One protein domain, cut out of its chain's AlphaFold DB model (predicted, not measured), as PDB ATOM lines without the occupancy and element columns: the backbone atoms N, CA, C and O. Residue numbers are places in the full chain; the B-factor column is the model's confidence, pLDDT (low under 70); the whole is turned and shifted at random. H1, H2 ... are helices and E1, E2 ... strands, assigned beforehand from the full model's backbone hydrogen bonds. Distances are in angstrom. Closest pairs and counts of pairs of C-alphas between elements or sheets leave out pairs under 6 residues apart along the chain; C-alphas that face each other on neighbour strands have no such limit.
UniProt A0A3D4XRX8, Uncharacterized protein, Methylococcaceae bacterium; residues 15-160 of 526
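Overview. This is residues 15 to 160 of the 526 residues of an uncharacterized protein of Methylococcaceae bacterium (UniProt A0A3D4XRX8). The chain is wound in a short stack of turns that makes a sandwich, two sheets face to face, with E2, E4, E6 and E10 stacked in one wall and E3, E5, E7 and E11 in the other. The hairpins of E8, E9 and E10 and of E11, E12 and E13 extend the two walls at one end of the stack, and residues 15 to 31, of which 16 to 31 belong to H1, stick out as a helical arm. The printed part has 146 residues with one named helix followed by 13 named strands, class mixed, helices and strands. The sheets, both mixed, run E1 E2 E4 E6 E10 E9 E8 and E3 E5 E7 E11 E12 E13. The whole is compact, with a radius of gyration of the C-alphas of 15.9 A, yet elongated by the arm to spans of 56 by 37 by 31 A.

Along the chain. H1, residues 16 to 34, begins with C-alpha 16 at (18.070, -16.416, 28.991), is 24.5 A long and has a kink of 31 degrees near residue 28. Then come E1, residues 45 to 47, E2, 50 to 52, E3, 58 to 61, E4, 67 to 69, E5, 75 to 79, E6, 86 to 88, and E7, 92 to 97, 14.0 A long. E8, residues 107 to 110, E9, 113 to 117, and E10, 123 to 128, follow. E11 is residues 135 to 139, E12 is 142 to 148 and 19.5 A long, and E13, 154 to 160, is 18.7 A long and ends with C-alpha 160 at (-4.298, -19.024, 38.497).

Arrangement. The parts of the two sheets that face each other are 9.7 A apart centre to centre, with strands at 32 degrees. In the first sheet, E2 and E4 are parallel, with N 51 and O 67 2.8 A apart; E6 and E10 are parallel, with N 126 and O 86 at 2.8 A. In the second, strongly twisted sheet, E5 and E7 are parallel, with N 77 and O 94 at 2.8 A, and so are E7 and E11, with N 97 and O 138 at 2.8 A. E8 E9 E10 and E11 E12 E13 are meanders, each strand the antiparallel neighbour of the one before; N 157 and O 145 of the hairpin E12 and E13 are 2.8 A apart. Between the sheets, the closest C-alphas of E9 and E13, Thr 113 and Ala 154, are 5.5 A apart. H1 is on neither sheet; 12 of its 15 O i to N i+4 pairs are within hydrogen-bond range.

Size, cuts and confidence. The C-alphas farthest apart, those of Ser 15 and Gly 48, are 57.6 A apart. The printed part has no cut and no long link. The mean pLDDT of the printed part is 81.2; residues 15 to 47 and residue 73 are under 70.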
ATOM      1  N   SER A  15      21.212 -14.244  31.923       38.31
ATOM      2  CA  SER A  15      20.832 -15.595  31.520       38.31
ATOM      3  C   SER A  15      19.464 -15.555  30.831       38.31
ATOM      4  O   SER A  15      18.524 -14.908  31.299       38.31
ATOM      5  N   ALA A  16      19.336 -16.261  29.706       35.66
ATOM      6  CA  ALA A  16      18.070 -16.416  28.991       35.66
ATOM      7  C   ALA A  16      16.941 -16.971  29.895       35.66
ATOM      8  O   ALA A  16      15.762 -16.863  29.565       35.66
ATOM      9  N   THR A  17      17.287 -17.513  31.067       38.59
ATOM     10  CA  THR A  17      16.372 -17.926  32.131       38.59
ATOM     11  C   THR A  17      15.726 -16.751  32.879       38.59
ATOM     12  O   THR A  17      14.560 -16.872  33.247       38.59
ATOM     13  N   MET A  18      16.404 -15.606  33.052       37.78
ATOM     14  CA  MET A  18      15.814 -14.405  33.675       37.78
ATOM     15  C   MET A  18      14.852 -13.656  32.744       37.78
ATOM     16  O   MET A  18      13.844 -13.128  33.202       37.78
ATOM     17  N   LEU A  19      15.118 -13.640  31.433       34.84
ATOM     18  CA  LEU A  19      14.209 -13.039  30.446       34.84
ATOM     19  C   LEU A  19      12.960 -13.902  30.197       34.84
ATOM     20  O   LEU A  19      11.910 -13.372  29.834       34.84
ATOM     21  N   ASN A  20      13.036 -15.220  30.411       35.66
ATOM     22  CA  ASN A  20      11.903 -16.119  30.183       35.66
ATOM     23  C   ASN A  20      10.824 -16.045  31.273       35.66
ATOM     24  O   ASN A  20       9.648 -16.166  30.943       35.66
ATOM     25  N   SER A  21      11.168 -15.798  32.540       38.72
ATOM     26  CA  SER A  21      10.170 -15.674  33.615       38.72
ATOM     27  C   SER A  21       9.351 -14.383  33.498       38.72
ATOM     28  O   SER A  21       8.127 -14.432  33.614       38.72
ATOM     29  N   SER A  22       9.974 -13.250  33.149       35.94
ATOM     30  CA  SER A  22       9.256 -11.996  32.864       35.94
ATOM     31  C   SER A  22       8.444 -12.049  31.561       35.94
ATOM     32  O   SER A  22       7.362 -11.465  31.482       35.94
ATOM     33  N   ASN A  23       8.923 -12.773  30.542       33.12
ATOM     34  CA  ASN A  23       8.191 -12.947  29.283       33.12
ATOM     35  C   ASN A  23       7.035 -13.953  29.393       33.12
ATOM     36  O   ASN A  23       6.041 -13.784  28.695       33.12
ATOM     37  N   LEU A  24       7.104 -14.957  30.274       38.16
ATOM     38  CA  LEU A  24       5.964 -15.835  30.581       38.16
ATOM     39  C   LEU A  24       4.870 -15.089  31.365       38.16
ATOM     40  O   LEU A  24       3.693 -15.248  31.049       38.16
ATOM     41  N   LEU A  25       5.255 -14.212  32.300       40.28
ATOM     42  CA  LEU A  25       4.341 -13.347  33.065       40.28
ATOM     43  C   LEU A  25       3.587 -12.351  32.176       40.28
ATOM     44  O   LEU A  25       2.363 -12.243  32.259       40.28
ATOM     45  N   ASN A  26       4.295 -11.677  31.266       34.41
ATOM     46  CA  ASN A  26       3.648 -10.788  30.306       34.41
ATOM     47  C   ASN A  26       2.835 -11.561  29.260       34.41
ATOM     48  O   ASN A  26       1.774 -11.083  28.885       34.41
ATOM     49  N   ASN A  27       3.250 -12.755  28.821       36.22
ATOM     50  CA  ASN A  27       2.501 -13.520  27.816       36.22
ATOM     51  C   ASN A  27       1.252 -14.224  28.361       36.22
ATOM     52  O   ASN A  27       0.291 -14.369  27.609       36.22
ATOM     53  N   ALA A  28       1.206 -14.642  29.629       40.94
ATOM     54  CA  ALA A  28      -0.004 -15.240  30.203       40.94
ATOM     55  C   ALA A  28      -1.142 -14.205  30.311       40.94
ATOM     56  O   ALA A  28      -2.259 -14.462  29.861       40.94
ATOM     57  N   PHE A  29      -0.844 -12.992  30.792       42.91
ATOM     58  CA  PHE A  29      -1.827 -11.905  30.881       42.91
ATOM     59  C   PHE A  29      -2.024 -11.140  29.562       42.91
ATOM     60  O   PHE A  29      -3.135 -10.683  29.278       42.91
ATOM     61  N   ALA A  30      -1.005 -11.046  28.697       39.81
ATOM     62  CA  ALA A  30      -1.196 -10.553  27.334       39.81
ATOM     63  C   ALA A  30      -2.062 -11.512  26.513       39.81
ATOM     64  O   ALA A  30      -2.843 -11.020  25.713       39.81
ATOM     65  N   ASN A  31      -2.024 -12.832  26.744       39.12
ATOM     66  CA  ASN A  31      -2.957 -13.774  26.110       39.12
ATOM     67  C   ASN A  31      -4.396 -13.626  26.619       39.12
ATOM     68  O   ASN A  31      -5.318 -13.751  25.813       39.12
ATOM     69  N   ILE A  32      -4.604 -13.263  27.895       47.12
ATOM     70  CA  ILE A  32      -5.937 -12.871  28.384       47.12
ATOM     71  C   ILE A  32      -6.440 -11.647  27.611       47.12
ATOM     72  O   ILE A  32      -7.607 -11.606  27.259       47.12
ATOM     73  N   ASN A  33      -5.598 -10.664  27.277       37.56
ATOM     74  CA  ASN A  33      -6.038  -9.503  26.488       37.56
ATOM     75  C   ASN A  33      -6.042  -9.732  24.959       37.56
ATOM     76  O   ASN A  33      -6.828  -9.098  24.255       37.56
ATOM     77  N   ALA A  34      -5.201 -10.623  24.428       37.44
ATOM     78  CA  ALA A  34      -5.028 -10.849  22.991       37.44
ATOM     79  C   ALA A  34      -6.136 -11.717  22.375       37.44
ATOM     80  O   ALA A  34      -6.412 -11.580  21.183       37.44
ATOM     81  N   TYR A  35      -6.831 -12.536  23.172       40.59
ATOM     82  CA  TYR A  35      -7.974 -13.323  22.693       40.59
ATOM     83  C   TYR A  35      -9.223 -12.483  22.362       40.59
ATOM     84  O   TYR A  35     -10.096 -12.952  21.637       40.59
ATOM     85  N   PHE A  36      -9.305 -11.222  22.809       47.19
ATOM     86  CA  PHE A  36     -10.531 -10.412  22.717       47.19
ATOM     87  C   PHE A  36     -10.570  -9.382  21.573       47.19
ATOM     88  O   PHE A  36     -11.512  -8.595  21.494       47.19
ATOM     89  N   ASN A  37      -9.588  -9.368  20.664       36.72
ATOM     90  CA  ASN A  37      -9.484  -8.352  19.602       36.72
ATOM     91  C   ASN A  37      -9.675  -8.898  18.175       36.72
ATOM     92  O   ASN A  37      -8.983  -8.476  17.247       36.72
ATOM     93  N   LYS A  38     -10.643  -9.796  17.951       38.56
ATOM     94  CA  LYS A  38     -11.058 -10.174  16.590       38.56
ATOM     95  C   LYS A  38     -12.429  -9.579  16.269       38.56
ATOM     96  O   LYS A  38     -13.444  -9.978  16.823       38.56
ATOM     97  N   LYS A  39     -12.450  -8.584  15.379       45.44
ATOM     98  CA  LYS A  39     -13.664  -7.870  14.964       45.44
ATOM     99  C   LYS A  39     -14.101  -8.344  13.577       45.44
ATOM    100  O   LYS A  39     -13.540  -7.873  12.596       45.44
ATOM    101  N   VAL A  40     -15.104  -9.223  13.494       33.06
ATOM    102  CA  VAL A  40     -15.962  -9.410  12.302       33.06
ATOM    103  C   VAL A  40     -17.354  -9.870  12.766       33.06
ATOM    104  O   VAL A  40     -17.446 -10.874  13.454       33.06
ATOM    105  N   PHE A  41     -18.419  -9.139  12.412       42.25
ATOM    106  CA  PHE A  41     -19.822  -9.441  12.759       42.25
ATOM    107  C   PHE A  41     -20.419 -10.558  11.876       42.25
ATOM    108  O   PHE A  41     -20.138 -10.596  10.677       42.25
ATOM    109  N   PRO A  42     -21.320 -11.389  12.437       45.94
ATOM    110  CA  PRO A  42     -22.757 -11.166  12.264       45.94
ATOM    111  C   PRO A  42     -23.462 -10.850  13.592       45.94
ATOM    112  O   PRO A  42     -22.931 -11.049  14.678       45.94
ATOM    113  N   THR A  43     -24.645 -10.255  13.473       51.59
ATOM    114  CA  THR A  43     -25.387  -9.494  14.488       51.59
ATOM    115  C   THR A  43     -25.584 -10.213  15.823       51.59
ATOM    116  O   THR A  43     -26.312 -11.201  15.883       51.59
ATOM    117  N   THR A  44     -25.065  -9.631  16.910       60.03
ATOM    118  CA  THR A  44     -25.697  -9.777  18.226       60.03
ATOM    119  C   THR A  44     -27.127  -9.267  18.096       60.03
ATOM    120  O   THR A  44     -27.339  -8.065  17.905       60.03
ATOM    121  N   THR A  45     -28.108 -10.161  18.116       62.91
ATOM    122  CA  THR A  45     -29.516  -9.766  18.133       62.91
ATOM    123  C   THR A  45     -29.917  -9.527  19.581       62.91
ATOM    124  O   THR A  45     -29.760 -10.401  20.432       62.91
ATOM    125  N   MET A  46     -30.390  -8.313  19.862       68.44
ATOM    126  CA  MET A  46     -30.994  -7.962  21.143       68.44
ATOM    127  C   MET A  46     -32.496  -7.816  20.936       68.44
ATOM    128  O   MET A  46     -32.925  -6.970  20.150       68.44
ATOM    129  N   THR A  47     -33.286  -8.620  21.644       63.03
ATOM    130  CA  THR A  47     -34.743  -8.457  21.703       63.03
ATOM    131  C   THR A  47     -35.135  -8.339  23.168       63.03
ATOM    132  O   THR A  47     -35.119  -9.320  23.901       63.03
ATOM    133  N   GLY A  48     -35.453  -7.124  23.622       78.56
ATOM    134  CA  GLY A  48     -35.699  -6.880  25.044       78.56
ATOM    135  C   GLY A  48     -34.451  -7.160  25.889       78.56
ATOM    136  O   GLY A  48     -33.406  -6.556  25.649       78.56
ATOM    137  N   ASN A  49     -34.570  -8.072  26.857       87.56
ATOM    138  CA  ASN A  49     -33.484  -8.454  27.767       87.56
ATOM    139  C   ASN A  49     -32.672  -9.668  27.278       87.56
ATOM    140  O   ASN A  49     -31.743 -10.075  27.970       87.56
ATOM    141  N   ASP A  50     -32.984 -10.233  26.109       91.44
ATOM    142  CA  ASP A  50     -32.300 -11.418  25.589       91.44
ATOM    143  C   ASP A  50     -31.250 -11.044  24.535       91.44
ATOM    144  O   ASP A  50     -31.509 -10.257  23.614       91.44
ATOM    145  N   VAL A  51     -30.057 -11.626  24.667       92.75
ATOM    146  CA  VAL A  51     -28.884 -11.405  23.816       92.75
ATOM    147  C   VAL A  51     -28.400 -12.744  23.271       92.75
ATOM    148  O   VAL A  51     -28.021 -13.614  24.045       92.75
ATOM    149  N   ASN A  52     -28.334 -12.888  21.947       91.56
ATOM    150  CA  ASN A  52     -27.676 -14.035  21.311       91.56
ATOM    151  C   ASN A  52     -26.310 -13.615  20.765       91.56
ATOM    152  O   ASN A  52     -26.218 -12.684  19.955       91.56
ATOM    153  N   ILE A  53     -25.249 -14.290  21.201       90.25
ATOM    154  CA  ILE A  53     -23.882 -14.030  20.756       90.25
ATOM    155  C   ILE A  53     -23.616 -14.842  19.485       90.25
ATOM    156  O   ILE A  53     -23.813 -16.053  19.436       90.25
ATOM    157  N   GLY A  54     -23.191 -14.160  18.421       84.00
ATOM    158  CA  GLY A  54     -22.751 -14.830  17.198       84.00
ATOM    159  C   GLY A  54     -21.478 -15.648  17.430       84.00
ATOM    160  O   GLY A  54     -20.686 -15.322  18.308       84.00
ATOM    161  N   GLN A  55     -21.269 -16.684  16.614       86.00
ATOM    162  CA  GLN A  55     -20.138 -17.599  16.767       86.00
ATOM    163  C   GLN A  55     -18.789 -16.865  16.857       86.00
ATOM    164  O   GLN A  55     -18.458 -16.053  15.987       86.00
ATOM    165  N   GLY A  56     -18.008 -17.179  17.891       83.44
ATOM    166  CA  GLY A  56     -16.652 -16.658  18.089       83.44
ATOM    167  C   GLY A  56     -16.591 -15.178  18.468       83.44
ATOM    168  O   GLY A  56     -15.537 -14.551  18.333       83.44
ATOM    169  N   LEU A  57     -17.717 -14.592  18.885       87.00
ATOM    170  CA  LEU A  57     -17.791 -13.196  19.301       87.00
ATOM    171  C   LEU A  57     -17.674 -13.039  20.814       87.00
ATOM    172  O   LEU A  57     -17.987 -13.927  21.605       87.00
ATOM    173  N   THR A  58     -17.269 -11.835  21.209       90.19
ATOM    174  CA  THR A  58     -17.290 -11.389  22.599       90.19
ATOM    175  C   THR A  58     -18.367 -10.331  22.794       90.19
ATOM    176  O   THR A  58     -18.387  -9.319  22.089       90.19
ATOM    177  N   TYR A  59     -19.232 -10.527  23.783       93.12
ATOM    178  CA  TYR A  59     -20.226  -9.550  24.205       93.12
ATOM    179  C   TYR A  59     -19.788  -8.836  25.486       93.12
ATOM    180  O   TYR A  59     -19.390  -9.463  26.466       93.12
ATOM    181  N   LEU A  60     -19.877  -7.507  25.492       93.38
ATOM    182  CA  LEU A  60     -19.620  -6.683  26.672       93.38
ATOM    183  C   LEU A  60     -20.955  -6.325  27.332       93.38
ATOM    184  O   LEU A  60     -21.646  -5.410  26.880       93.38
ATOM    185  N   ALA A  61     -21.305  -7.028  28.407       93.25
ATOM    186  CA  ALA A  61     -22.526  -6.781  29.162       93.25
ATOM    187  C   ALA A  61     -22.406  -5.471  29.954       93.25
ATOM    188  O   ALA A  61     -21.480  -5.298  30.752       93.25
ATOM    189  N   LYS A  62     -23.334  -4.539  29.711       91.75
ATOM    190  CA  LYS A  62     -23.410  -3.208  30.352       91.75
ATOM    191  C   LYS A  62     -24.760  -2.917  31.013       91.75
ATOM    192  O   LYS A  62     -24.931  -1.847  31.588       91.75
ATOM    193  N   THR A  63     -25.705  -3.844  30.903       92.38
ATOM    194  CA  THR A  63     -27.090  -3.680  31.350       92.38
ATOM    195  C   THR A  63     -27.444  -4.831  32.280       92.38
ATOM    196  O   THR A  63     -27.028  -5.960  32.025       92.38
ATOM    197  N   ASN A  64     -28.199  -4.543  33.338       94.19
ATOM    198  CA  ASN A  64     -28.644  -5.542  34.309       94.19
ATOM    199  C   ASN A  64     -29.751  -6.430  33.733       94.19
ATOM    200  O   ASN A  64     -30.477  -6.013  32.829       94.19
ATOM    201  N   GLY A  65     -29.923  -7.622  34.306       94.69
ATOM    202  CA  GLY A  65     -31.081  -8.473  34.026       94.69
ATOM    203  C   GLY A  65     -31.113  -9.083  32.624       94.69
ATOM    204  O   GLY A  65     -32.197  -9.433  32.157       94.69
ATOM    205  N   LEU A  66     -29.968  -9.170  31.932       95.56
ATOM    206  CA  LEU A  66     -29.895  -9.778  30.602       95.56
ATOM    207  C   LEU A  66     -29.858 -11.307  30.685       95.56
ATOM    208  O   LEU A  66     -29.144 -11.865  31.521       95.56
ATOM    209  N   THR A  67     -30.532 -11.969  29.748       96.75
ATOM    210  CA  THR A  67     -30.269 -13.370  29.395       96.75
ATOM    211  C   THR A  67     -29.325 -13.392  28.201       96.75
ATOM    212  O   THR A  67     -29.578 -12.733  27.194       96.75
ATOM    213  N   ILE A  68     -28.218 -14.115  28.305       95.06
ATOM    214  CA  ILE A  68     -27.165 -14.161  27.298       95.06
ATOM    215  C   ILE A  68     -26.980 -15.608  26.855       95.06
ATOM    216  O   ILE A  68     -26.720 -16.486  27.678       95.06
ATOM    217  N   HIS A  69     -27.095 -15.817  25.549       93.19
ATOM    218  CA  HIS A  69     -27.026 -17.116  24.904       93.19
ATOM    219  C   HIS A  69     -25.811 -17.220  23.990       93.19
ATOM    220  O   HIS A  69     -25.572 -16.327  23.165       93.19
ATOM    221  N   GLY A  70     -25.063 -18.313  24.116       90.06
ATOM    222  CA  GLY A  70     -24.109 -18.747  23.102       90.06
ATOM    223  C   GLY A  70     -24.801 -19.474  21.949       90.06
ATOM    224  O   GLY A  70     -25.987 -19.800  22.013       90.06
ATOM    225  N   ASN A  71     -24.079 -19.712  20.859       82.25
ATOM    226  CA  ASN A  71     -24.646 -20.309  19.650       82.25
ATOM    227  C   ASN A  71     -23.861 -21.540  19.180       82.25
ATOM    228  O   ASN A  71     -24.483 -22.468  18.668       82.25
ATOM    229  N   GLN A  72     -22.527 -21.572  19.310       72.19
ATOM    230  CA  GLN A  72     -21.685 -22.619  18.706       72.19
ATOM    231  C   GLN A  72     -20.355 -22.905  19.430       72.19
ATOM    232  O   GLN A  72     -19.446 -23.464  18.807       72.19
ATOM    233  N   GLY A  73     -20.201 -22.599  20.717       68.75
ATOM    234  CA  GLY A  73     -19.084 -23.197  21.446       68.75
ATOM    235  C   GLY A  73     -17.775 -22.399  21.408       68.75
ATOM    236  O   GLY A  73     -16.712 -22.993  21.589       68.75
ATOM    237  N   THR A  74     -17.796 -21.100  21.082       82.75
ATOM    238  CA  THR A  74     -16.593 -20.232  21.063       82.75
ATOM    239  C   THR A  74     -16.820 -18.798  21.568       82.75
ATOM    240  O   THR A  74     -15.992 -17.908  21.353       82.75
ATOM    241  N   GLU A  75     -17.956 -18.538  22.190       90.62
ATOM    242  CA  GLU A  75     -18.437 -17.221  22.562       90.62
ATOM    243  C   GLU A  75     -17.873 -16.775  23.912       90.62
ATOM    244  O   GLU A  75     -17.449 -17.564  24.758       90.62
ATOM    245  N   SER A  76     -17.828 -15.463  24.129       92.25
ATOM    246  CA  SER A  76     -17.333 -14.911  25.390       92.25
ATOM    247  C   SER A  76     -18.175 -13.750  25.889       92.25
ATOM    248  O   SER A  76     -18.663 -12.934  25.109       92.25
ATOM    249  N   VAL A  77     -18.286 -13.618  27.205       94.69
ATOM    250  CA  VAL A  77     -18.961 -12.507  27.874       94.69
ATOM    251  C   VAL A  77     -17.982 -11.793  28.791       94.69
ATOM    252  O   VAL A  77     -17.347 -12.403  29.646       94.69
ATOM    253  N   ILE A  78     -17.893 -10.473  28.655       95.25
ATOM    254  CA  ILE A  78     -17.219  -9.600  29.616       95.25
ATOM    255  C   ILE A  78     -18.298  -8.853  30.393       95.25
ATOM    256  O   ILE A  78     -19.086  -8.106  29.812       95.25
ATOM    257  N   ILE A  79     -18.326  -9.036  31.708       94.94
ATOM    258  CA  ILE A  79     -19.259  -8.365  32.612       94.94
ATOM    259  C   ILE A  79     -18.618  -7.054  33.071       94.94
ATOM    260  O   ILE A  79     -17.539  -7.051  33.670       94.94
ATOM    261  N   SER A  80     -19.262  -5.928  32.752       92.06
ATOM    262  CA  SER A  80     -18.808  -4.605  33.200       92.06
ATOM    263  C   SER A  80     -19.047  -4.413  34.701       92.06
ATOM    264  O   SER A  80     -19.892  -5.075  35.301       92.06
ATOM    265  N   ALA A  81     -18.338  -3.456  35.305       90.12
ATOM    266  CA  ALA A  81     -18.580  -3.056  36.689       90.12
ATOM    267  C   ALA A  81     -20.059  -2.703  36.930       90.12
ATOM    268  O   ALA A  81     -20.696  -2.074  36.084       90.12
ATOM    269  N   ASN A  82     -20.567  -3.053  38.115       90.31
ATOM    270  CA  ASN A  82     -21.926  -2.754  38.589       90.31
ATOM    271  C   ASN A  82     -23.074  -3.394  37.790       90.31
ATOM    272  O   ASN A  82     -24.228  -3.026  38.007       90.31
ATOM    273  N   VAL A  83     -22.783  -4.336  36.890       93.69
ATOM    274  CA  VAL A  83     -23.821  -5.112  36.204       93.69
ATOM    275  C   VAL A  83     -24.294  -6.256  37.101       93.69
ATOM    276  O   VAL A  83     -23.465  -6.962  37.672       93.69
ATOM    277  N   THR A  84     -25.609  -6.437  37.224       95.81
ATOM    278  CA  THR A  84     -26.226  -7.465  38.082       95.81
ATOM    279  C   THR A  84     -27.270  -8.304  37.354       95.81
ATOM    280  O   THR A  84     -27.760  -7.933  36.282       95.81
ATOM    281  N   ASP A  85     -27.630  -9.429  37.972       96.31
ATOM    282  CA  ASP A  85     -28.736 -10.303  37.572       96.31
ATOM    283  C   ASP A  85     -28.622 -10.858  36.141       96.31
ATOM    284  O   ASP A  85     -29.627 -11.050  35.454       96.31
ATOM    285  N   LEU A  86     -27.399 -11.109  35.663       97.50
ATOM    286  CA  LEU A  86     -27.183 -11.743  34.361       97.50
ATOM    287  C   LEU A  86     -27.502 -13.237  34.417       97.50
ATOM    288  O   LEU A  86     -27.132 -13.925  35.363       97.50
ATOM    289  N   LYS A  87     -28.112 -13.771  33.364       97.75
ATOM    290  CA  LYS A  87     -28.249 -15.213  33.139       97.75
ATOM    291  C   LYS A  87     -27.451 -15.568  31.902       97.75
ATOM    292  O   LYS A  87     -27.732 -15.031  30.839       97.75
ATOM    293  N   ILE A  88     -26.457 -16.428  32.040       96.38
ATOM    294  CA  ILE A  88     -25.585 -16.830  30.935       96.38
ATOM    295  C   ILE A  88     -25.768 -18.329  30.748       96.38
ATOM    296  O   ILE A  88     -25.700 -19.082  31.723       96.38
ATOM    297  N   ASP A  89     -26.096 -18.760  29.535       94.56
ATOM    298  CA  ASP A  89     -26.258 -20.182  29.257       94.56
ATOM    299  C   ASP A  89     -24.919 -20.904  29.053       94.56
ATOM    300  O   ASP A  89     -23.853 -20.297  28.969       94.56
ATOM    301  N   SER A  90     -24.995 -22.231  28.995       92.38
ATOM    302  CA  SER A  90     -23.836 -23.122  28.924       92.38
ATOM    303  C   SER A  90     -23.200 -23.223  27.540       92.38
ATOM    304  O   SER A  90     -22.279 -24.019  27.358       92.38
ATOM    305  N   ALA A  91     -23.715 -22.475  26.559       91.56
ATOM    306  CA  ALA A  91     -23.124 -22.358  25.231       91.56
ATOM    307  C   ALA A  91     -22.136 -21.182  25.144       91.56
ATOM    308  O   ALA A  91     -21.661 -20.882  24.055       91.56
ATOM    309  N   VAL A  92     -21.883 -20.479  26.258       93.12
ATOM    310  CA  VAL A  92     -20.841 -19.454  26.379       93.12
ATOM    311  C   VAL A  92     -19.600 -20.059  27.029       93.12
ATOM    312  O   VAL A  92     -19.634 -20.526  28.161       93.12
ATOM    313  N   GLU A  93     -18.463 -19.970  26.351       91.44
ATOM    314  CA  GLU A  93     -17.241 -20.699  26.716       91.44
ATOM    315  C   GLU A  93     -16.331 -19.905  27.623       91.44
ATOM    316  O   GLU A  93     -15.449 -20.472  28.266       91.44
ATOM    317  N   SER A  94     -16.490 -18.585  27.643       94.12
ATOM    318  CA  SER A  94     -15.711 -17.738  28.528       94.12
ATOM    319  C   SER A  94     -16.541 -16.629  29.144       94.12
ATOM    320  O   SER A  94     -17.215 -15.868  28.454       94.12
ATOM    321  N   VAL A  95     -16.432 -16.488  30.460       96.31
ATOM    322  CA  VAL A  95     -17.042 -15.401  31.222       96.31
ATOM    323  C   VAL A  95     -15.945 -14.682  31.998       96.31
ATOM    324  O   VAL A  95     -15.179 -15.298  32.739       96.31
ATOM    325  N   ALA A  96     -15.863 -13.363  31.838       96.50
ATOM    326  CA  ALA A  96     -14.859 -12.524  32.479       96.50
ATOM    327  C   ALA A  96     -15.498 -11.418  33.332       96.50
ATOM    328  O   ALA A  96     -16.188 -10.535  32.819       96.50
ATOM    329  N   LEU A  97     -15.194 -11.420  34.629       95.44
ATOM    330  CA  LEU A  97     -15.586 -10.419  35.618       95.44
ATOM    331  C   LEU A  97     -14.405  -9.486  35.906       95.44
ATOM    332  O   LEU A  97     -13.709  -9.620  36.910       95.44
ATOM    333  N   LYS A  98     -14.160  -8.518  35.017       85.31
ATOM    334  CA  LYS A  98     -12.952  -7.668  35.074       85.31
ATOM    335  C   LYS A  98     -12.880  -6.715  36.273       85.31
ATOM    336  O   LYS A  98     -11.846  -6.091  36.477       85.31
ATOM    337  N   SER A  99     -13.960  -6.560  37.035       88.25
ATOM    338  CA  SER A  99     -14.044  -5.599  38.146       88.25
ATOM    339  C   SER A  99     -14.274  -6.256  39.506       88.25
ATOM    340  O   SER A  99     -14.552  -5.557  40.475       88.25
ATOM    341  N   ILE A 100     -14.201  -7.588  39.576       91.38
ATOM    342  CA  ILE A 100     -14.477  -8.363  40.787       91.38
ATOM    343  C   ILE A 100     -13.292  -9.292  41.020       91.38
ATOM    344  O   ILE A 100     -12.957 -10.093  40.147       91.38
ATOM    345  N   ASN A 101     -12.662  -9.176  42.187       92.88
ATOM    346  CA  ASN A 101     -11.637 -10.118  42.620       92.88
ATOM    347  C   ASN A 101     -12.297 -11.439  43.031       92.88
ATOM    348  O   ASN A 101     -13.400 -11.457  43.577       92.88
ATOM    349  N   TYR A 102     -11.617 -12.545  42.753       94.31
ATOM    350  CA  TYR A 102     -12.042 -13.868  43.162       94.31
ATOM    351  C   TYR A 102     -12.001 -14.004  44.679       94.31
ATOM    352  O   TYR A 102     -10.972 -13.782  45.318       94.31
ATOM    353  N   ASP A 103     -13.122 -14.453  45.222       91.38
ATOM    354  CA  ASP A 103     -13.254 -14.949  46.578       91.38
ATOM    355  C   ASP A 103     -14.229 -16.141  46.511       91.38
ATOM    356  O   ASP A 103     -15.320 -16.008  45.944       91.38
ATOM    357  N   PRO A 104     -13.856 -17.327  47.027       91.38
ATOM    358  CA  PRO A 104     -14.706 -18.513  46.964       91.38
ATOM    359  C   PRO A 104     -16.069 -18.321  47.648       91.38
ATOM    360  O   PRO A 104     -17.022 -19.007  47.289       91.38
ATOM    361  N   THR A 105     -16.197 -17.387  48.596       92.94
ATOM    362  CA  THR A 105     -17.470 -17.076  49.269       92.94
ATOM    363  C   THR A 105     -18.489 -16.403  48.348       92.94
ATOM    364  O   THR A 105     -19.689 -16.444  48.622       92.94
ATOM    365  N   LEU A 106     -18.040 -15.841  47.221       94.38
ATOM    366  CA  LEU A 106     -18.903 -15.246  46.199       94.38
ATOM    367  C   LEU A 106     -19.602 -16.301  45.335       94.38
ATOM    368  O   LEU A 106     -20.544 -15.977  44.611       94.38
ATOM    369  N   LEU A 107     -19.140 -17.552  45.389       96.19
ATOM    370  CA  LEU A 107     -19.609 -18.640  44.544       96.19
ATOM    371  C   LEU A 107     -20.662 -19.489  45.258       96.19
ATOM    372  O   LEU A 107     -20.367 -20.245  46.182       96.19
ATOM    373  N   ALA A 108     -21.900 -19.427  44.775       96.38
ATOM    374  CA  ALA A 108     -22.999 -20.268  45.230       96.38
ATOM    375  C   ALA A 108     -23.358 -21.292  44.147       96.38
ATOM    376  O   ALA A 108     -24.031 -20.996  43.160       96.38
ATOM    377  N   SER A 109     -22.887 -22.519  44.344       94.75
ATOM    378  CA  SER A 109     -23.062 -23.606  43.388       94.75
ATOM    379  C   SER A 109     -24.346 -24.413  43.625       94.75
ATOM    380  O   SER A 109     -24.608 -24.871  44.743       94.75
ATOM    381  N   THR A 110     -25.102 -24.639  42.550       94.12
ATOM    382  CA  THR A 110     -26.305 -25.479  42.493       94.12
ATOM    383  C   THR A 110     -26.201 -26.509  41.359       94.12
ATOM    384  O   THR A 110     -25.210 -26.566  40.625       94.12
ATOM    385  N   GLN A 111     -27.214 -27.365  41.216       94.81
ATOM    386  CA  GLN A 111     -27.275 -28.320  40.107       94.81
ATOM    387  C   GLN A 111     -27.341 -27.565  38.774       94.81
ATOM    388  O   GLN A 111     -28.228 -26.737  38.585       94.81
ATOM    389  N   GLY A 112     -26.381 -27.813  37.881       94.88
ATOM    390  CA  GLY A 112     -26.323 -27.190  36.556       94.88
ATOM    391  C   GLY A 112     -26.069 -25.678  36.532       94.88
ATOM    392  O   GLY A 112     -26.149 -25.088  35.458       94.88
ATOM    393  N   THR A 113     -25.805 -25.015  37.666       96.31
ATOM    394  CA  THR A 113     -25.647 -23.549  37.699       96.31
ATOM    395  C   THR A 113     -24.655 -23.089  38.762       96.31
ATOM    396  O   THR A 113     -24.671 -23.576  39.894       96.31
ATOM    397  N   LEU A 114     -23.814 -22.114  38.416       97.62
ATOM    398  CA  LEU A 114     -22.978 -21.368  39.353       97.62
ATOM    399  C   LEU A 114     -23.492 -19.932  39.475       97.62
ATOM    400  O   LEU A 114     -23.454 -19.171  38.511       97.62
ATOM    401  N   ASN A 115     -23.936 -19.548  40.670       97.62
ATOM    402  CA  ASN A 115     -24.270 -18.162  40.971       97.62
ATOM    403  C   ASN A 115     -23.032 -17.438  41.499       97.62
ATOM    404  O   ASN A 115     -22.380 -17.911  42.430       97.62
ATOM    405  N   ILE A 116     -22.741 -16.279  40.921       97.50
ATOM    406  CA  ILE A 116     -21.694 -15.367  41.365       97.50
ATOM    407  C   ILE A 116     -22.386 -14.184  42.022       97.50
ATOM    408  O   ILE A 116     -23.156 -13.470  41.377       97.50
ATOM    409  N   ASN A 117     -22.118 -13.979  43.302       96.44
ATOM    410  CA  ASN A 117     -22.663 -12.877  44.073       96.44
ATOM    411  C   ASN A 117     -21.580 -11.828  44.335       96.44
ATOM    412  O   ASN A 117     -20.385 -12.096  44.280       96.44
ATOM    413  N   SER A 118     -22.004 -10.609  44.628       92.12
ATOM    414  CA  SER A 118     -21.137  -9.584  45.205       92.12
ATOM    415  C   SER A 118     -20.889  -9.868  46.684       92.12
ATOM    416  O   SER A 118     -21.620 -10.633  47.316       92.12
ATOM    417  N   ALA A 119     -19.909  -9.179  47.271       88.75
ATOM    418  CA  ALA A 119     -19.647  -9.244  48.709       88.75
ATOM    419  C   ALA A 119     -20.859  -8.823  49.570       88.75
ATOM    420  O   ALA A 119     -20.959  -9.215  50.729       88.75
ATOM    421  N   THR A 120     -21.802  -8.050  49.015       90.69
ATOM    422  CA  THR A 120     -23.056  -7.657  49.681       90.69
ATOM    423  C   THR A 120     -24.206  -8.643  49.450       90.69
ATOM    424  O   THR A 120     -25.328  -8.378  49.871       90.69
ATOM    425  N   GLY A 121     -23.961  -9.766  48.766       91.75
ATOM    426  CA  GLY A 121     -24.957 -10.804  48.487       91.75
ATOM    427  C   GLY A 121     -25.846 -10.547  47.265       91.75
ATOM    428  O   GLY A 121     -26.702 -11.372  46.961       91.75
ATOM    429  N   THR A 122     -25.656  -9.445  46.534       94.62
ATOM    430  CA  THR A 122     -26.383  -9.180  45.279       94.62
ATOM    431  C   THR A 122     -25.909 -10.132  44.187       94.62
ATOM    432  O   THR A 122     -24.698 -10.251  43.990       94.62
ATOM    433  N   ASN A 123     -26.832 -10.771  43.464       96.50
ATOM    434  CA  ASN A 123     -26.491 -11.661  42.358       96.50
ATOM    435  C   ASN A 123     -25.925 -10.874  41.169       96.50
ATOM    436  O   ASN A 123     -26.525  -9.915  40.689       96.50
ATOM    437  N   ILE A 124     -24.750 -11.273  40.698       97.00
ATOM    438  CA  ILE A 124     -24.062 -10.647  39.566       97.00
ATOM    439  C   ILE A 124     -24.384 -11.420  38.294       97.00
ATOM    440  O   ILE A 124     -24.813 -10.838  37.298       97.00
ATOM    441  N   ALA A 125     -24.184 -12.737  38.346       97.44
ATOM    442  CA  ALA A 125     -24.477 -13.636  37.244       97.44
ATOM    443  C   ALA A 125     -24.871 -15.032  37.744       97.44
ATOM    444  O   ALA A 125     -24.337 -15.520  38.740       97.44
ATOM    445  N   ALA A 126     -25.756 -15.688  37.004       97.75
ATOM    446  CA  ALA A 126     -26.062 -17.106  37.085       97.75
ATOM    447  C   ALA A 126     -25.573 -17.778  35.796       97.75
ATOM    448  O   ALA A 126     -26.089 -17.496  34.711       97.75
ATOM    449  N   LEU A 127     -24.558 -18.632  35.915       97.31
ATOM    450  CA  LEU A 127     -23.927 -19.327  34.793       97.31
ATOM    451  C   LEU A 127     -24.476 -20.747  34.717       97.31
ATOM    452  O   LEU A 127     -24.265 -21.528  35.645       97.31
ATOM    453  N   SER A 128     -25.198 -21.078  33.651       95.50
ATOM    454  CA  SER A 128     -25.633 -22.453  33.400       95.50
ATOM    455  C   SER A 128     -24.449 -23.260  32.893       95.50
ATOM    456  O   SER A 128     -23.723 -22.775  32.043       95.50
ATOM    457  N   VAL A 129     -24.288 -24.495  33.362       94.25
ATOM    458  CA  VAL A 129     -23.147 -25.349  33.010       94.25
ATOM    459  C   VAL A 129     -23.664 -26.670  32.455       94.25
ATOM    460  O   VAL A 129     -24.542 -27.299  33.052       94.25
ATOM    461  N   SER A 130     -23.139 -27.101  31.310       90.25
ATOM    462  CA  SER A 130     -23.544 -28.347  30.651       90.25
ATOM    463  C   SER A 130     -22.566 -29.497  30.913       90.25
ATOM    464  O   SER A 130     -21.394 -29.313  31.243       90.25
ATOM    465  N   ALA A 131     -23.065 -30.732  30.793       85.44
ATOM    466  CA  ALA A 131     -22.227 -31.921  30.902       85.44
ATOM    467  C   ALA A 131     -21.241 -31.997  29.726       85.44
ATOM    468  O   ALA A 131     -21.595 -31.687  28.593       85.44
ATOM    469  N   ASN A 132     -20.022 -32.471  29.995       80.19
ATOM    470  CA  ASN A 132     -18.925 -32.577  29.020       80.19
ATOM    471  C   ASN A 132     -18.428 -31.237  28.450       80.19
ATOM    472  O   ASN A 132     -17.638 -31.246  27.507       80.19
ATOM    473  N   HIS A 133     -18.832 -30.112  29.045       81.00
ATOM    474  CA  HIS A 133     -18.343 -28.787  28.697       81.00
ATOM    475  C   HIS A 133     -17.485 -28.197  29.825       81.00
ATOM    476  O   HIS A 133     -17.679 -28.501  31.006       81.00
ATOM    477  N   LYS A 134     -16.480 -27.406  29.443       82.81
ATOM    478  CA  LYS A 134     -15.549 -26.728  30.346       82.81
ATOM    479  C   LYS A 134     -15.448 -25.276  29.917       82.81
ATOM    480  O   LYS A 134     -14.900 -24.988  28.859       82.81
ATOM    481  N   GLU A 135     -15.944 -24.393  30.762       89.94
ATOM    482  CA  GLU A 135     -16.003 -22.959  30.502       89.94
ATOM    483  C   GLU A 135     -14.842 -22.270  31.228       89.94
ATOM    484  O   GLU A 135     -14.477 -22.637  32.345       89.94
ATOM    485  N   ILE A 136     -14.237 -21.259  30.615       94.00
ATOM    486  CA  ILE A 136     -13.218 -20.431  31.256       94.00
ATOM    487  C   ILE A 136     -13.923 -19.338  32.049       94.00
ATOM    488  O   ILE A 136     -14.528 -18.432  31.476       94.00
ATOM    489  N   LEU A 137     -13.770 -19.360  33.369       96.50
ATOM    490  CA  LEU A 137     -14.248 -18.293  34.242       96.50
ATOM    491  C   LEU A 137     -13.055 -17.489  34.755       96.50
ATOM    492  O   LEU A 137     -12.133 -18.036  35.364       96.50
ATOM    493  N   SER A 138     -13.064 -16.185  34.491       96.69
ATOM    494  CA  SER A 138     -11.998 -15.267  34.902       96.69
ATOM    495  C   SER A 138     -12.540 -14.132  35.760       96.69
ATOM    496  O   SER A 138     -13.530 -13.492  35.420       96.69
ATOM    497  N   PHE A 139     -11.848 -13.857  36.854       96.25
ATOM    498  CA  PHE A 139     -12.008 -12.706  37.734       96.25
ATOM    499  C   PHE A 139     -10.914 -11.678  37.433       96.25
ATOM    500  O   PHE A 139      -9.999 -11.939  36.650       96.25
ATOM    501  N   ALA A 140     -10.971 -10.513  38.072       93.38
ATOM    502  CA  ALA A 140      -9.953  -9.480  37.909       93.38
ATOM    503  C   ALA A 140      -8.543  -9.961  38.309       93.38
ATOM    504  O   ALA A 140      -7.561  -9.542  37.701       93.38
ATOM    505  N   ASN A 141      -8.452 -10.868  39.286       94.62
ATOM    506  CA  ASN A 141      -7.194 -11.370  39.836       94.62
ATOM    507  C   ASN A 141      -7.053 -12.902  39.775       94.62
ATOM    508  O   ASN A 141      -6.142 -13.446  40.387       94.62
ATOM    509  N   ALA A 142      -7.944 -13.625  39.096       96.25
ATOM    510  CA  ALA A 142      -7.887 -15.085  39.062       96.25
ATOM    511  C   ALA A 142      -8.511 -15.656  37.793       96.25
ATOM    512  O   ALA A 142      -9.376 -15.035  37.181       96.25
ATOM    513  N   SER A 143      -8.132 -16.874  37.427       96.38
ATOM    514  CA  SER A 143      -8.796 -17.617  36.357       96.38
ATOM    515  C   SER A 143      -8.849 -19.105  36.660       96.38
ATOM    516  O   SER A 143      -8.041 -19.645  37.422       96.38
ATOM    517  N   GLY A 144      -9.826 -19.779  36.069       96.12
ATOM    518  CA  GLY A 144     -10.010 -21.207  36.234       96.12
ATOM    519  C   GLY A 144     -11.037 -21.768  35.269       96.12
ATOM    520  O   GLY A 144     -11.478 -21.101  34.332       96.12
ATOM    521  N   THR A 145     -11.410 -23.016  35.513       94.94
ATOM    522  CA  THR A 145     -12.396 -23.733  34.702       94.94
ATOM    523  C   THR A 145     -13.676 -23.952  35.490       94.94
ATOM    524  O   THR A 145     -13.628 -24.399  36.634       94.94
ATOM    525  N   LEU A 146     -14.815 -23.681  34.874       95.38
ATOM    526  CA  LEU A 146     -16.139 -24.036  35.350       95.38
ATOM    527  C   LEU A 146     -16.607 -25.312  34.638       95.38
ATOM    528  O   LEU A 146     -16.524 -25.427  33.416       95.38
ATOM    529  N   SER A 147     -17.055 -26.300  35.407       95.31
ATOM    530  CA  SER A 147     -17.542 -27.588  34.897       95.31
ATOM    531  C   SER A 147     -18.567 -28.207  35.846       95.31
ATOM    532  O   SER A 147     -18.760 -27.706  36.949       95.31
ATOM    533  N   LEU A 148     -19.196 -29.318  35.463       95.44
ATOM    534  CA  LEU A 148     -20.007 -30.121  36.385       95.44
ATOM    535  C   LEU A 148     -19.157 -31.175  37.106       95.44
ATOM    536  O   LEU A 148     -18.299 -31.809  36.491       95.44
ATOM    537  N   ASP A 149     -19.417 -31.387  38.396       93.38
ATOM    538  CA  ASP A 149     -18.924 -32.561  39.118       93.38
ATOM    539  C   ASP A 149     -19.741 -33.826  38.792       93.38
ATOM    540  O   ASP A 149     -20.700 -33.802  38.016       93.38
ATOM    541  N   SER A 150     -19.375 -34.956  39.404       92.38
ATOM    542  CA  SER A 150     -20.049 -36.245  39.195       92.38
ATOM    543  C   SER A 150     -21.513 -36.275  39.648       92.38
ATOM    544  O   SER A 150     -22.243 -37.188  39.269       92.38
ATOM    545  N   THR A 151     -21.958 -35.294  40.435       93.69
ATOM    546  CA  THR A 151     -23.348 -35.144  40.889       93.69
ATOM    547  C   THR A 151     -24.146 -34.155  40.033       93.69
ATOM    548  O   THR A 151     -25.343 -33.964  40.255       93.69
ATOM    549  N   GLY A 152     -23.508 -33.536  39.034       93.81
ATOM    550  CA  GLY A 152     -24.113 -32.504  38.194       93.81
ATOM    551  C   GLY A 152     -24.156 -31.125  38.856       93.81
ATOM    552  O   GLY A 152     -24.911 -30.258  38.411       93.81
ATOM    553  N   LYS A 153     -23.382 -30.903  39.921       95.62
ATOM    554  CA  LYS A 153     -23.243 -29.601  40.577       95.62
ATOM    555  C   LYS A 153     -22.129 -28.798  39.901       95.62
ATOM    556  O   LYS A 153     -21.093 -29.354  39.542       95.62
ATOM    557  N   ALA A 154     -22.337 -27.498  39.703       95.94
ATOM    558  CA  ALA A 154     -21.343 -26.645  39.051       95.94
ATOM    559  C   ALA A 154     -20.119 -26.410  39.957       95.94
ATOM    560  O   ALA A 154     -20.256 -26.028  41.114       95.94
ATOM    561  N   VAL A 155     -18.906 -26.595  39.456       94.50
ATOM    562  CA  VAL A 155     -17.667 -26.440  40.223       94.50
ATOM    563  C   VAL A 155     -16.707 -25.549  39.458       94.50
ATOM    564  O   VAL A 155     -16.381 -25.817  38.303       94.50
ATOM    565  N   PHE A 156     -16.230 -24.507  40.133       95.56
ATOM    566  CA  PHE A 156     -15.110 -23.705  39.670       95.56
ATOM    567  C   PHE A 156     -13.803 -24.292  40.207       95.56
ATOM    568  O   PHE A 156     -13.606 -24.396  41.418       95.56
ATOM    569  N   THR A 157     -12.909 -24.667  39.301       94.81
ATOM    570  CA  THR A 157     -11.556 -25.132  39.606       94.81
ATOM    571  C   THR A 157     -10.579 -24.008  39.303       94.81
ATOM    572  O   THR A 157     -10.315 -23.710  38.136       94.81
ATOM    573  N   LEU A 158     -10.046 -23.388  40.354       96.00
ATOM    574  CA  LEU A 158      -9.041 -22.336  40.243       96.00
ATOM    575  C   LEU A 158      -7.772 -22.873  39.566       96.00
ATOM    576  O   LEU A 158      -7.300 -23.957  39.899       96.00
ATOM    577  N   SER A 159      -7.211 -22.110  38.632       95.81
ATOM    578  CA  SER A 159      -5.957 -22.448  37.944       95.81
ATOM    579  C   SER A 159      -4.876 -21.397  38.170       95.81
ATOM    580  O   SER A 159      -3.711 -21.747  38.328       95.81
ATOM    581  N   THR A 160      -5.241 -20.115  38.226       96.56
ATOM    582  CA  THR A 160      -4.298 -19.024  38.497       96.56
ATOM    583  C   THR A 160      -4.889 -18.009  39.466       96.56
ATOM    584  O   THR A 160      -6.094 -17.749  39.433       96.56
TER     585      THR A 160